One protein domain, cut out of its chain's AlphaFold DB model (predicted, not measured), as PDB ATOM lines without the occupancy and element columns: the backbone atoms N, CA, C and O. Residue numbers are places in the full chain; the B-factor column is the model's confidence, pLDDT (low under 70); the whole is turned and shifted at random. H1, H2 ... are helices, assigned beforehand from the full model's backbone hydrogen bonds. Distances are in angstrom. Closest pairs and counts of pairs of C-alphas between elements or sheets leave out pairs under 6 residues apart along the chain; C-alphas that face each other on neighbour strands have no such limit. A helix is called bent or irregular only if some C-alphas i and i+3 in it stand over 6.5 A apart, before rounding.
ATOM      1  N   ASP A  18       5.791  -6.248 141.686       80.44
ATOM      2  CA  ASP A  18       5.419  -5.386 140.563       80.44
ATOM      3  C   ASP A  18       6.495  -4.323 140.302       80.44
ATOM      4  O   ASP A  18       6.996  -4.177 139.190       80.44
ATOM      5  N   LEU A  19       6.991  -3.686 141.368       84.25
ATOM      6  CA  LEU A  19       8.053  -2.684 141.271       84.25
ATOM      7  C   LEU A  19       9.374  -3.287 140.771       84.25
ATOM      8  O   LEU A  19      10.061  -2.688 139.945       84.25
ATOM      9  N   LYS A  20       9.729  -4.500 141.211       87.69
ATOM     10  CA  LYS A  20      10.924  -5.197 140.711       87.69
ATOM     11  C   LYS A  20      10.792  -5.551 139.226       87.69
ATOM     12  O   LYS A  20      11.756  -5.391 138.479       87.69
ATOM     13  N   SER A  21       9.608  -5.986 138.801       87.50
ATOM     14  CA  SER A  21       9.308  -6.273 137.393       87.50
ATOM     15  C   SER A  21       9.405  -5.001 136.547       87.50
ATOM     16  O   SER A  21      10.155  -4.972 135.574       87.50
ATOM     17  N   MET A  22       8.799  -3.905 137.014       88.19
ATOM     18  CA  MET A  22       8.887  -2.581 136.397       88.19
ATOM     19  C   MET A  22      10.335  -2.073 136.303       88.19
ATOM     20  O   MET A  22      10.728  -1.493 135.292       88.19
ATOM     21  N   ILE A  23      11.173  -2.297 137.321       90.06
ATOM     22  CA  ILE A  23      12.602  -1.953 137.248       90.06
ATOM     23  C   ILE A  23      13.279  -2.759 136.137       90.06
ATOM     24  O   ILE A  23      13.941  -2.163 135.292       90.06
ATOM     25  N   HIS A  24      13.102  -4.084 136.104       90.19
ATOM     26  CA  HIS A  24      13.727  -4.948 135.096       90.19
ATOM     27  C   HIS A  24      13.285  -4.620 133.663       90.19
ATOM     28  O   HIS A  24      14.110  -4.682 132.751       90.19
ATOM     29  N   GLU A  25      12.034  -4.206 133.469       91.56
ATOM     30  CA  GLU A  25      11.521  -3.712 132.185       91.56
ATOM     31  C   GLU A  25      12.205  -2.412 131.736       91.56
ATOM     32  O   GLU A  25      12.448  -2.217 130.544       91.56
ATOM     33  N   ASN A  26      12.573  -1.543 132.683       91.06
ATOM     34  CA  ASN A  26      13.223  -0.261 132.405       91.06
ATOM     35  C   ASN A  26      14.760  -0.341 132.306       91.06
ATOM     36  O   ASN A  26      15.369   0.537 131.694       91.06
ATOM     37  N   VAL A  27      15.414  -1.382 132.838       92.31
ATOM     38  CA  VAL A  27      16.871  -1.608 132.688       92.31
ATOM     39  C   VAL A  27      17.369  -1.450 131.238       92.31
ATOM     40  O   VAL A  27      18.290  -0.658 131.024       92.31
ATOM     41  N   PRO A  28      16.774  -2.095 130.212       91.56
ATOM     42  CA  PRO A  28      17.263  -1.970 128.836       91.56
ATOM     43  C   PRO A  28      17.143  -0.549 128.265       91.56
ATOM     44  O   PRO A  28      17.852  -0.211 127.315       91.56
ATOM     45  N   PHE A  29      16.243   0.284 128.797       93.62
ATOM     46  CA  PHE A  29      16.148   1.693 128.416       93.62
ATOM     47  C   PHE A  29      17.351   2.484 128.941       93.62
ATOM     48  O   PHE A  29      17.985   3.207 128.173       93.62
ATOM     49  N   PHE A  30      17.716   2.296 130.211       90.38
ATOM     50  CA  PHE A  30      18.885   2.948 130.801       90.38
ATOM     51  C   PHE A  30      20.201   2.464 130.188       90.38
ATOM     52  O   PHE A  30      21.078   3.287 129.933       90.38
ATOM     53  N   ASP A  31      20.315   1.175 129.860       89.44
ATOM     54  CA  ASP A  31      21.501   0.636 129.188       89.44
ATOM     55  C   ASP A  31      21.749   1.338 127.841       89.44
ATOM     56  O   ASP A  31      22.851   1.816 127.566       89.44
ATOM     57  N   LYS A  32      20.688   1.516 127.039       91.19
ATOM     58  CA  LYS A  32      20.751   2.264 125.773       91.19
ATOM     59  C   LYS A  32      21.106   3.736 125.977       91.19
ATOM     60  O   LYS A  32      21.811   4.303 125.147       91.19
ATOM     61  N   LEU A  33      20.619   4.368 127.047       89.38
ATOM     62  CA  LEU A  33      20.971   5.756 127.363       89.38
ATOM     63  C   LEU A  33      22.463   5.906 127.674       89.38
ATOM     64  O   LEU A  33      23.087   6.860 127.211       89.38
ATOM     65  N   ILE A  34      23.040   4.963 128.418       89.81
ATOM     66  CA  ILE A  34      24.471   4.963 128.741       89.81
ATOM     67  C   ILE A  34      25.306   4.764 127.466       89.81
ATOM     68  O   ILE A  34      26.333   5.423 127.292       89.81
ATOM     69  N   ASP A  35      24.835   3.936 126.533       89.06
ATOM     70  CA  ASP A  35      25.496   3.707 125.242       89.06
ATOM     71  C   ASP A  35      25.512   4.935 124.318       89.06
ATOM     72  O   ASP A  35      26.433   5.089 123.510       89.06
ATOM     73  N   LEU A  36      24.540   5.844 124.446       91.38
ATOM     74  CA  LEU A  36      24.515   7.094 123.675       91.38
ATOM     75  C   LEU A  36      25.617   8.073 124.098       91.38
ATOM     76  O   LEU A  36      26.039   8.915 123.301       91.38
ATOM     77  N   ILE A  37      26.082   7.980 125.342       88.94
ATOM     78  CA  ILE A  37      27.100   8.872 125.884       88.94
ATOM     79  C   ILE A  37      28.472   8.207 125.711       88.94
ATOM     80  O   ILE A  37      28.696   7.106 126.211       88.94
ATOM     81  N   PRO A  38      29.441   8.857 125.038       89.06
ATOM     82  CA  PRO A  38      30.756   8.268 124.817       89.06
ATOM     83  C   PRO A  38      31.439   7.824 126.116       89.06
ATOM     84  O   PRO A  38      31.536   8.597 127.069       89.06
ATOM     85  N   ALA A  39      32.038   6.627 126.104       87.06
ATOM     86  CA  ALA A  39      32.720   6.038 127.266       87.06
ATOM     87  C   ALA A  39      33.809   6.936 127.886       87.06
ATOM     88  O   ALA A  39      34.124   6.804 129.063       87.06
ATOM     89  N   LYS A  40      34.350   7.888 127.113       85.88
ATOM     90  CA  LYS A  40      35.325   8.887 127.569       85.88
ATOM     91  C   LYS A  40      34.838   9.717 128.770       85.88
ATOM     92  O   LYS A  40      35.662  10.219 129.521       85.88
ATOM     93  N   PHE A  41      33.528   9.905 128.925       86.12
ATOM     94  CA  PHE A  41      32.969  10.697 130.025       86.12
ATOM     95  C   PHE A  41      32.732   9.889 131.304       86.12
ATOM     96  O   PHE A  41      32.617  10.485 132.370       86.12
ATOM     97  N   TYR A  42      32.679   8.559 131.207       85.69
ATOM     98  CA  TYR A  42      32.488   7.668 132.355       85.69
ATOM     99  C   TYR A  42      33.789   7.039 132.841       85.69
ATOM    100  O   TYR A  42      33.931   6.763 134.026       85.69
ATOM    101  N   LEU A  43      34.735   6.799 131.933       84.06
ATOM    102  CA  LEU A  43      36.029   6.217 132.260       84.06
ATOM    103  C   LEU A  43      37.054   7.333 132.479       84.06
ATOM    104  O   LEU A  43      37.155   8.220 131.619       84.06
ATOM    105  N   PRO A  44      37.847   7.283 133.566       81.25
ATOM    106  CA  PRO A  44      39.010   8.143 133.724       81.25
ATOM    107  C   PRO A  44      39.875   8.050 132.469       81.25
ATOM    108  O   PRO A  44      40.384   6.991 132.107       81.25
ATOM    109  N   THR A  45      39.976   9.158 131.738       66.94
ATOM    110  CA  THR A  45      40.918   9.247 130.626       66.94
ATOM    111  C   THR A  45      42.244   9.645 131.246       66.94
ATOM    112  O   THR A  45      42.599  10.819 131.219       66.94
ATOM    113  N   ASP A  46      42.927   8.698 131.882       62.72
ATOM    114  CA  ASP A  46      44.241   8.967 132.447       62.72
ATOM    115  C   ASP A  46      45.157   9.389 131.291       62.72
ATOM    116  O   ASP A  46      45.554   8.587 130.441       62.72
ATOM    117  N   ASP A  47      45.488  10.682 131.225       57.97
ATOM    118  CA  ASP A  47      46.441  11.228 130.250       57.97
ATOM    119  C   ASP A  47      47.819  10.531 130.361       57.97
ATOM    120  O   ASP A  47      48.623  10.562 129.419       57.97
ATOM    121  N   ASP A  48      48.046   9.833 131.479       56.19
ATOM    122  CA  ASP A  48      49.193   8.991 131.803       56.19
ATOM    123  C   ASP A  48      49.220   7.644 131.056       56.19
ATOM    124  O   ASP A  48      50.295   7.070 130.858       56.19
ATOM    125  N   GLU A  49      48.084   7.151 130.543       60.94
ATOM    126  CA  GLU A  49      48.054   5.938 129.710       60.94
ATOM    127  C   GLU A  49      48.728   6.148 128.355       60.94
ATOM    128  O   GLU A  49      49.102   5.189 127.668       60.94
ATOM    129  N   LYS A  50      48.904   7.408 127.936       67.62
ATOM    130  CA  LYS A  50      49.589   7.732 126.692       67.62
ATOM    131  C   LYS A  50      51.075   7.442 126.877       67.62
ATOM    132  O   LYS A  50      51.759   8.236 127.520       67.62
ATOM    133  N   PRO A  51      51.638   6.376 126.265       64.62
ATOM    134  CA  PRO A  51      52.978   5.925 126.615       64.62
ATOM    135  C   PRO A  51      54.001   6.991 126.232       64.62
ATOM    136  O   PRO A  51      54.385   7.152 125.065       64.62
ATOM    137  N   TRP A  52      54.431   7.772 127.217       67.75
ATOM    138  CA  TRP A  52      55.384   8.839 127.006       67.75
ATOM    139  C   TRP A  52      56.772   8.220 126.922       67.75
ATOM    140  O   TRP A  52      57.435   7.936 127.910       67.75
ATOM    141  N   PHE A  53      57.250   7.983 125.700       75.94
ATOM    142  CA  PHE A  53      58.536   7.310 125.470       75.94
ATOM    143  C   PHE A  53      59.775   8.174 125.780       75.94
ATOM    144  O   PHE A  53      60.841   7.963 125.178       75.94
ATOM    145  N   GLN A  54      59.653   9.221 126.595       77.06
ATOM    146  CA  GLN A  54      60.810   9.997 127.042       77.06
ATOM    147  C   GLN A  54      61.385   9.356 128.309       77.06
ATOM    148  O   GLN A  54      60.659   8.764 129.090       77.06
ATOM    149  N   GLY A  55      62.708   9.388 128.468       79.56
ATOM    150  CA  GLY A  55      63.399   8.737 129.590       79.56
ATOM    151  C   GLY A  55      63.749   7.254 129.391       79.56
ATOM    152  O   GLY A  55      64.721   6.789 129.976       79.56
ATOM    153  N   LEU A  56      63.059   6.513 128.511       81.69
ATOM    154  CA  LEU A  56      63.389   5.100 128.254       81.69
ATOM    155  C   LEU A  56      64.711   4.926 127.482       81.69
ATOM    156  O   LEU A  56      65.002   5.652 126.523       81.69
ATOM    157  N   ARG A  57      65.475   3.880 127.842       88.44
ATOM    158  CA  ARG A  57      66.663   3.419 127.096       88.44
ATOM    159  C   ARG A  57      66.295   3.087 125.641       88.44
ATOM    160  O   ARG A  57      65.166   2.697 125.346       88.44
ATOM    161  N   LYS A  58      67.252   3.215 124.711       87.19
ATOM    162  CA  LYS A  58      67.002   3.071 123.258       87.19
ATOM    163  C   LYS A  58      66.327   1.739 122.875       87.19
ATOM    164  O   LYS A  58      65.421   1.771 122.046       87.19
ATOM    165  N   GLY A  59      66.731   0.620 123.487       90.81
ATOM    166  CA  GLY A  59      66.132  -0.709 123.273       90.81
ATOM    167  C   GLY A  59      64.679  -0.782 123.749       90.81
ATOM    168  O   GLY A  59      63.778  -0.973 122.937       90.81
ATOM    169  N   ALA A  60      64.438  -0.458 125.022       86.75
ATOM    170  CA  ALA A  60      63.096  -0.398 125.608       86.75
ATOM    171  C   ALA A  60      62.152   0.548 124.836       86.75
ATOM    172  O   ALA A  60      60.987   0.240 124.595       86.75
ATOM    173  N   LYS A  61      62.666   1.685 124.349       88.19
ATOM    174  CA  LYS A  61      61.911   2.612 123.494       88.19
ATOM    175  C   LYS A  61      61.553   2.012 122.134       88.19
ATOM    176  O   LYS A  61      60.507   2.349 121.579       88.19
ATOM    177  N   ALA A  62      62.415   1.180 121.555       89.31
ATOM    178  CA  ALA A  62      62.132   0.500 120.296       89.31
ATOM    179  C   ALA A  62      61.062  -0.584 120.484       89.31
ATOM    180  O   ALA A  62      60.142  -0.662 119.675       89.31
ATOM    181  N   GLU A  63      61.140  -1.351 121.568       89.44
ATOM    182  CA  GLU A  63      60.159  -2.380 121.925       89.44
ATOM    183  C   GLU A  63      58.787  -1.784 122.233       89.44
ATOM    184  O   GLU A  63      57.797  -2.196 121.634       89.44
ATOM    185  N   ALA A  64      58.715  -0.734 123.051       88.06
ATOM    186  CA  ALA A  64      57.455  -0.054 123.344       88.06
ATOM    187  C   ALA A  64      56.814   0.540 122.067       88.06
ATOM    188  O   ALA A  64      55.597   0.489 121.863       88.06
ATOM    189  N   LYS A  65      57.637   1.018 121.120       88.94
ATOM    190  CA  LYS A  65      57.177   1.441 119.786       88.94
ATOM    191  C   LYS A  65      56.734   0.286 118.881       88.94
ATOM    192  O   LYS A  65      55.913   0.513 117.995       88.94
ATOM    193  N   LYS A  66      57.293  -0.917 119.033       91.50
ATOM    194  CA  LYS A  66      56.816  -2.120 118.330       91.50
ATOM    195  C   LYS A  66      55.460  -2.548 118.890       91.50
ATOM    196  O   LYS A  66      54.511  -2.616 118.119       91.50
ATOM    197  N   ARG A  67      55.337  -2.649 120.218       87.38
ATOM    198  CA  ARG A  67      54.084  -2.982 120.917       87.38
ATOM    199  C   ARG A  67      52.942  -2.040 120.546       87.38
ATOM    200  O   ARG A  67      51.864  -2.483 120.188       87.38
ATOM    201  N   THR A  68      53.188  -0.730 120.529       87.69
ATOM    202  CA  THR A  68      52.165   0.242 120.092       87.69
ATOM    203  C   THR A  68      51.747   0.071 118.632       87.69
ATOM    204  O   THR A  68      50.566   0.196 118.324       87.69
ATOM    205  N   LYS A  69      52.671  -0.247 117.716       90.88
ATOM    206  CA  LYS A  69      52.313  -0.552 116.319       90.88
ATOM    207  C   LYS A  69      51.511  -1.842 116.197       90.88
ATOM    208  O   LYS A  69      50.570  -1.875 115.412       90.88
ATOM    209  N   GLU A  70      51.880  -2.868 116.954       92.25
ATOM    210  CA  GLU A  70      51.158  -4.140 117.017       92.25
ATOM    211  C   GLU A  70      49.753  -3.938 117.593       92.25
ATOM    212  O   GLU A  70      48.795  -4.389 116.981       92.25
ATOM    213  N   ASN A  71      49.601  -3.159 118.666       88.19
ATOM    214  CA  ASN A  71      48.298  -2.819 119.243       88.19
ATOM    215  C   ASN A  71      47.422  -2.028 118.263       88.19
ATOM    216  O   ASN A  71      46.239  -2.320 118.126       88.19
ATOM    217  N   ILE A  72      47.990  -1.065 117.525       86.56
ATOM    218  CA  ILE A  72      47.255  -0.345 116.470       86.56
ATOM    219  C   ILE A  72      46.849  -1.296 115.338       86.56
ATOM    220  O   ILE A  72      45.771  -1.134 114.770       86.56
ATOM    221  N   LYS A  73      47.703  -2.263 114.977       92.62
ATOM    222  CA  LYS A  73      47.389  -3.259 113.948       92.62
ATOM    223  C   LYS A  73      46.254  -4.174 114.408       92.62
ATOM    224  O   LYS A  73      45.270  -4.274 113.690       92.62
ATOM    225  N   LYS A  74      46.346  -4.716 115.625       88.88
ATOM    226  CA  LYS A  74      45.301  -5.535 116.253       88.88
ATOM    227  C   LYS A  74      43.982  -4.775 116.371       88.88
ATOM    228  O   LYS A  74      42.967  -5.271 115.928       88.88
ATOM    229  N   SER A  75      44.003  -3.520 116.826       83.94
ATOM    230  CA  SER A  75      42.795  -2.681 116.880       83.94
ATOM    231  C   SER A  75      42.173  -2.434 115.500       83.94
ATOM    232  O   SER A  75      40.973  -2.206 115.408       83.94
ATOM    233  N   LYS A  76      42.963  -2.439 114.421       86.69
ATOM    234  CA  LYS A  76      42.425  -2.354 113.058       86.69
ATOM    235  C   LYS A  76      41.851  -3.682 112.590       86.69
ATOM    236  O   LYS A  76      40.802  -3.644 111.972       86.69
ATOM    237  N   GLU A  77      42.528  -4.794 112.860       87.19
ATOM    238  CA  GLU A  77      42.034  -6.150 112.571       87.19
ATOM    239  C   GLU A  77      40.689  -6.370 113.291       87.19
ATOM    240  O   GLU A  77      39.677  -6.582 112.633       87.19
ATOM    241  N   ASP A  78      40.640  -6.073 114.591       84.75
ATOM    242  CA  ASP A  78      39.448  -6.160 115.440       84.75
ATOM    243  C   ASP A  78      38.246  -5.334 114.945       84.75
ATOM    244  O   ASP A  78      37.105  -5.671 115.239       84.75
ATOM    245  N   ARG A  79      38.472  -4.230 114.215       81.94
ATOM    246  CA  ARG A  79      37.379  -3.415 113.642       81.94
ATOM    247  C   ARG A  79      36.695  -4.086 112.456       81.94
ATOM    248  O   ARG A  79      35.600  -3.668 112.093       81.94
ATOM    249  N   PHE A  80      37.363  -5.038 111.812       79.56
ATOM    250  CA  PHE A  80      36.867  -5.732 110.625       79.56
ATOM    251  C   PHE A  80      36.434  -7.174 110.919       79.56
ATOM    252  O   PHE A  80      35.911  -7.838 110.027       79.56
ATOM    253  N   ASP A  81      36.600  -7.642 112.156       78.50
ATOM    254  CA  ASP A  81      36.167  -8.968 112.579       78.50
ATOM    255  C   ASP A  81      34.671  -8.966 112.922       78.50
ATOM    256  O   ASP A  81      34.252  -8.477 113.965       78.50
ATOM    257  N   VAL A  82      33.855  -9.572 112.054       79.56
ATOM    258  CA  VAL A  82      32.387  -9.673 112.218       79.56
ATOM    259  C   VAL A  82      31.989 -10.440 113.487       79.56
ATOM    260  O   VAL A  82      30.954 -10.170 114.085       79.56
ATOM    261  N   ASN A  83      32.833 -11.376 113.922       79.06
ATOM    262  CA  ASN A  83      32.601 -12.182 115.122       79.06
ATOM    263  C   ASN A  83      32.970 -11.452 116.419       79.06
ATOM    264  O   ASN A  83      32.689 -11.964 117.503       79.06
ATOM    265  N   LYS A  84      33.629 -10.289 116.334       77.50
ATOM    266  CA  LYS A  84      33.999  -9.509 117.509       77.50
ATOM    267  C   LYS A  84      32.931  -8.437 117.734       77.50
ATOM    268  O   LYS A  84      32.840  -7.507 116.933       77.50
ATOM    269  N   PRO A  85      32.108  -8.540 118.792       70.75
ATOM    270  CA  PRO A  85      31.141  -7.494 119.085       70.75
ATOM    271  C   PRO A  85      31.886  -6.183 119.356       70.75
ATOM    272  O   PRO A  85      32.937  -6.169 120.010       70.75
ATOM    273  N   TYR A  86      31.360  -5.077 118.833       71.25
ATOM    274  CA  TYR A  86      31.849  -3.752 119.196       71.25
ATOM    275  C   TYR A  86      31.639  -3.575 120.703       71.25
ATOM    276  O   TYR A  86      30.564  -3.863 121.219       71.25
ATOM    277  N   ALA A  87      32.676  -3.153 121.425       79.75
ATOM    278  CA  ALA A  87      32.547  -2.930 122.858       79.75
ATOM    279  C   ALA A  87      31.593  -1.749 123.095       79.75
ATOM    280  O   ALA A  87      31.876  -0.632 122.650       79.75
ATOM    281  N   THR A  88      30.470  -2.008 123.765       85.75
ATOM    282  CA  THR A  88      29.532  -0.969 124.213       85.75
ATOM    283  C   THR A  88      30.160  -0.139 125.337       85.75
ATOM    284  O   THR A  88      31.152  -0.553 125.952       85.75
ATOM    285  N   THR A  89      29.634   1.056 125.613       86.38
ATOM    286  CA  THR A  89      30.201   1.901 126.682       86.38
ATOM    287  C   THR A  89      29.971   1.249 128.044       86.38
ATOM    288  O   THR A  89      30.869   1.258 128.890       86.38
ATOM    289  N   LEU A  90      28.831   0.570 128.198       87.44
ATOM    290  CA  LEU A  90      28.530  -0.273 129.346       87.44
ATOM    291  C   LEU A  90      29.488  -1.452 129.501       87.44
ATOM    292  O   LEU A  90      29.906  -1.741 130.622       87.44
ATOM    293  N   ASP A  91      29.861  -2.133 128.418       87.88
ATOM    294  CA  ASP A  91      30.818  -3.241 128.499       87.88
ATOM    295  C   ASP A  91      32.191  -2.761 128.956       87.88
ATOM    296  O   ASP A  91      32.838  -3.429 129.764       87.88
ATOM    297  N   LEU A  92      32.629  -1.587 128.493       87.06
ATOM    298  CA  LEU A  92      33.877  -0.980 128.950       87.06
ATOM    299  C   LEU A  92      33.809  -0.600 130.436       87.06
ATOM    300  O   LEU A  92      34.767  -0.849 131.164       87.06
ATOM    301  N   LEU A  93      32.672  -0.074 130.901       87.19
ATOM    302  CA  LEU A  93      32.448   0.239 132.313       87.19
ATOM    303  C   LEU A  93      32.426  -1.027 133.180       87.19
ATOM    304  O   LEU A  93      33.109  -1.096 134.198       87.19
ATOM    305  N   LYS A  94      31.716  -2.074 132.747       87.56
ATOM    306  CA  LYS A  94      31.699  -3.387 133.411       87.56
ATOM    307  C   LYS A  94      33.096  -4.004 133.453       87.56
ATOM    308  O   LYS A  94      33.464  -4.602 134.458       87.56
ATOM    309  N   GLN A  95      33.882  -3.875 132.383       86.88
ATOM    310  CA  GLN A  95      35.274  -4.330 132.359       86.88
ATOM    311  C   GLN A  95      36.159  -3.528 133.312       86.88
ATOM    312  O   GLN A  95      37.015  -4.123 133.961       86.88
ATOM    313  N   PHE A  96      35.970  -2.212 133.398       85.19
ATOM    314  CA  PHE A  96      36.696  -1.353 134.329       85.19
ATOM    315  C   PHE A  96      36.389  -1.738 135.779       85.19
ATOM    316  O   PHE A  96      37.304  -2.104 136.505       85.19
ATOM    317  N   LEU A  97      35.106  -1.821 136.140       84.44
ATOM    318  CA  LEU A  97      34.669  -2.251 137.469       84.44
ATOM    319  C   LEU A  97      35.158  -3.662 137.805       84.44
ATOM    320  O   LEU A  97      35.571  -3.922 138.926       84.44
ATOM    321  N   ARG A  98      35.153  -4.604 136.853       83.94
ATOM    322  CA  ARG A  98      35.724  -5.943 137.083       83.94
ATOM    323  C   ARG A  98      37.230  -5.894 137.338       83.94
ATOM    324  O   ARG A  98      37.707  -6.660 138.162       83.94
ATOM    325  N   LYS A  99      37.978  -5.041 136.634       77.75
ATOM    326  CA  LYS A  99      39.424  -4.873 136.858       77.75
ATOM    327  C   LYS A  99      39.715  -4.215 138.205       77.75
ATOM    328  O   LYS A  99      40.661  -4.628 138.859       77.75
ATOM    329  N   GLU A 100      38.898  -3.248 138.608       69.25
ATOM    330  CA  GLU A 100      38.973  -2.578 139.909       69.25
ATOM    331  C   GLU A 100      38.666  -3.567 141.047       69.25
ATOM    332  O   GLU A 100      39.530  -3.822 141.875       69.25
ATOM    333  N   ASN A 101      37.545  -4.296 140.980       59.97
ATOM    334  CA  ASN A 101      37.188  -5.321 141.975       59.97
ATOM    335  C   ASN A 101      38.193  -6.492 142.071       59.97
ATOM    336  O   ASN A 101      38.275  -7.144 143.105       59.97
TER     337      ASN A 101
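What this domain is: This is residues 18 to 101 of the 328 residues of an uncharacterized protein of Trifolium subterraneum (UniProt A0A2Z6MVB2). This is an open, stretched-out chain with little packing: the longest helix, H2, and the unnamed residues 37 to 57 make a wide loop on one side, and the bent helix H1 is an arm on the other. H3 stands where the loop comes back, its first residues meeting H1b at about a right angle, while residues 18 to 30 of H1 stick out. The printed part has 84 residues with three named helices, in the order H1, H2, H3, and no named strand; the class is all helix. It is extended, with a radius of gyration of the C-alphas of 18.5 A and spans of 64 by 29 by 22 A.

Where its parts are: H2, residues 58 to 78, measures 30.1 A from C-alpha 58 at (67.002, 3.071, 123.258) to C-alpha 78. H3, residues 89 to 101, measures 18.3 A and ends with C-alpha 101 at (37.188, -5.321, 141.975). H1, residues 18 to 36, was assigned as one helix by its hydrogen bonds but is bent: C-alphas 25 and 28 are 6.9 A apart. Its arms are H1a, residues 18 to 25, from C-alpha 18 at (5.419, -5.386, 140.563), and H1b, residues 28 to 36.

How they stand to each other: H2 touches no helix. H3 touches H1b with residues 89 to 90 alone, about perpendicular at 85 degrees; their closest C-alphas, of Asp 35 and Thr 89, are 5.2 A apart. H1a and H1b stand at a tilt of 37 degrees, only just steep. H1a is apart from H2 and H3. In H1a, H1b, H2 and H3 every O i to N i+4 pair is within hydrogen-bond range.

The domain as a whole: The C-alphas farthest apart, of Asp 18 and Lys 58, are 64.5 A apart. The printed part has no cut. The link from H1 to H2 is long, 21 residues; that from H2 to H3 is short, 10 residues. Mean pLDDT of the printed part is 83.4, with residues 45 to 52 and 100 to 101 under 70.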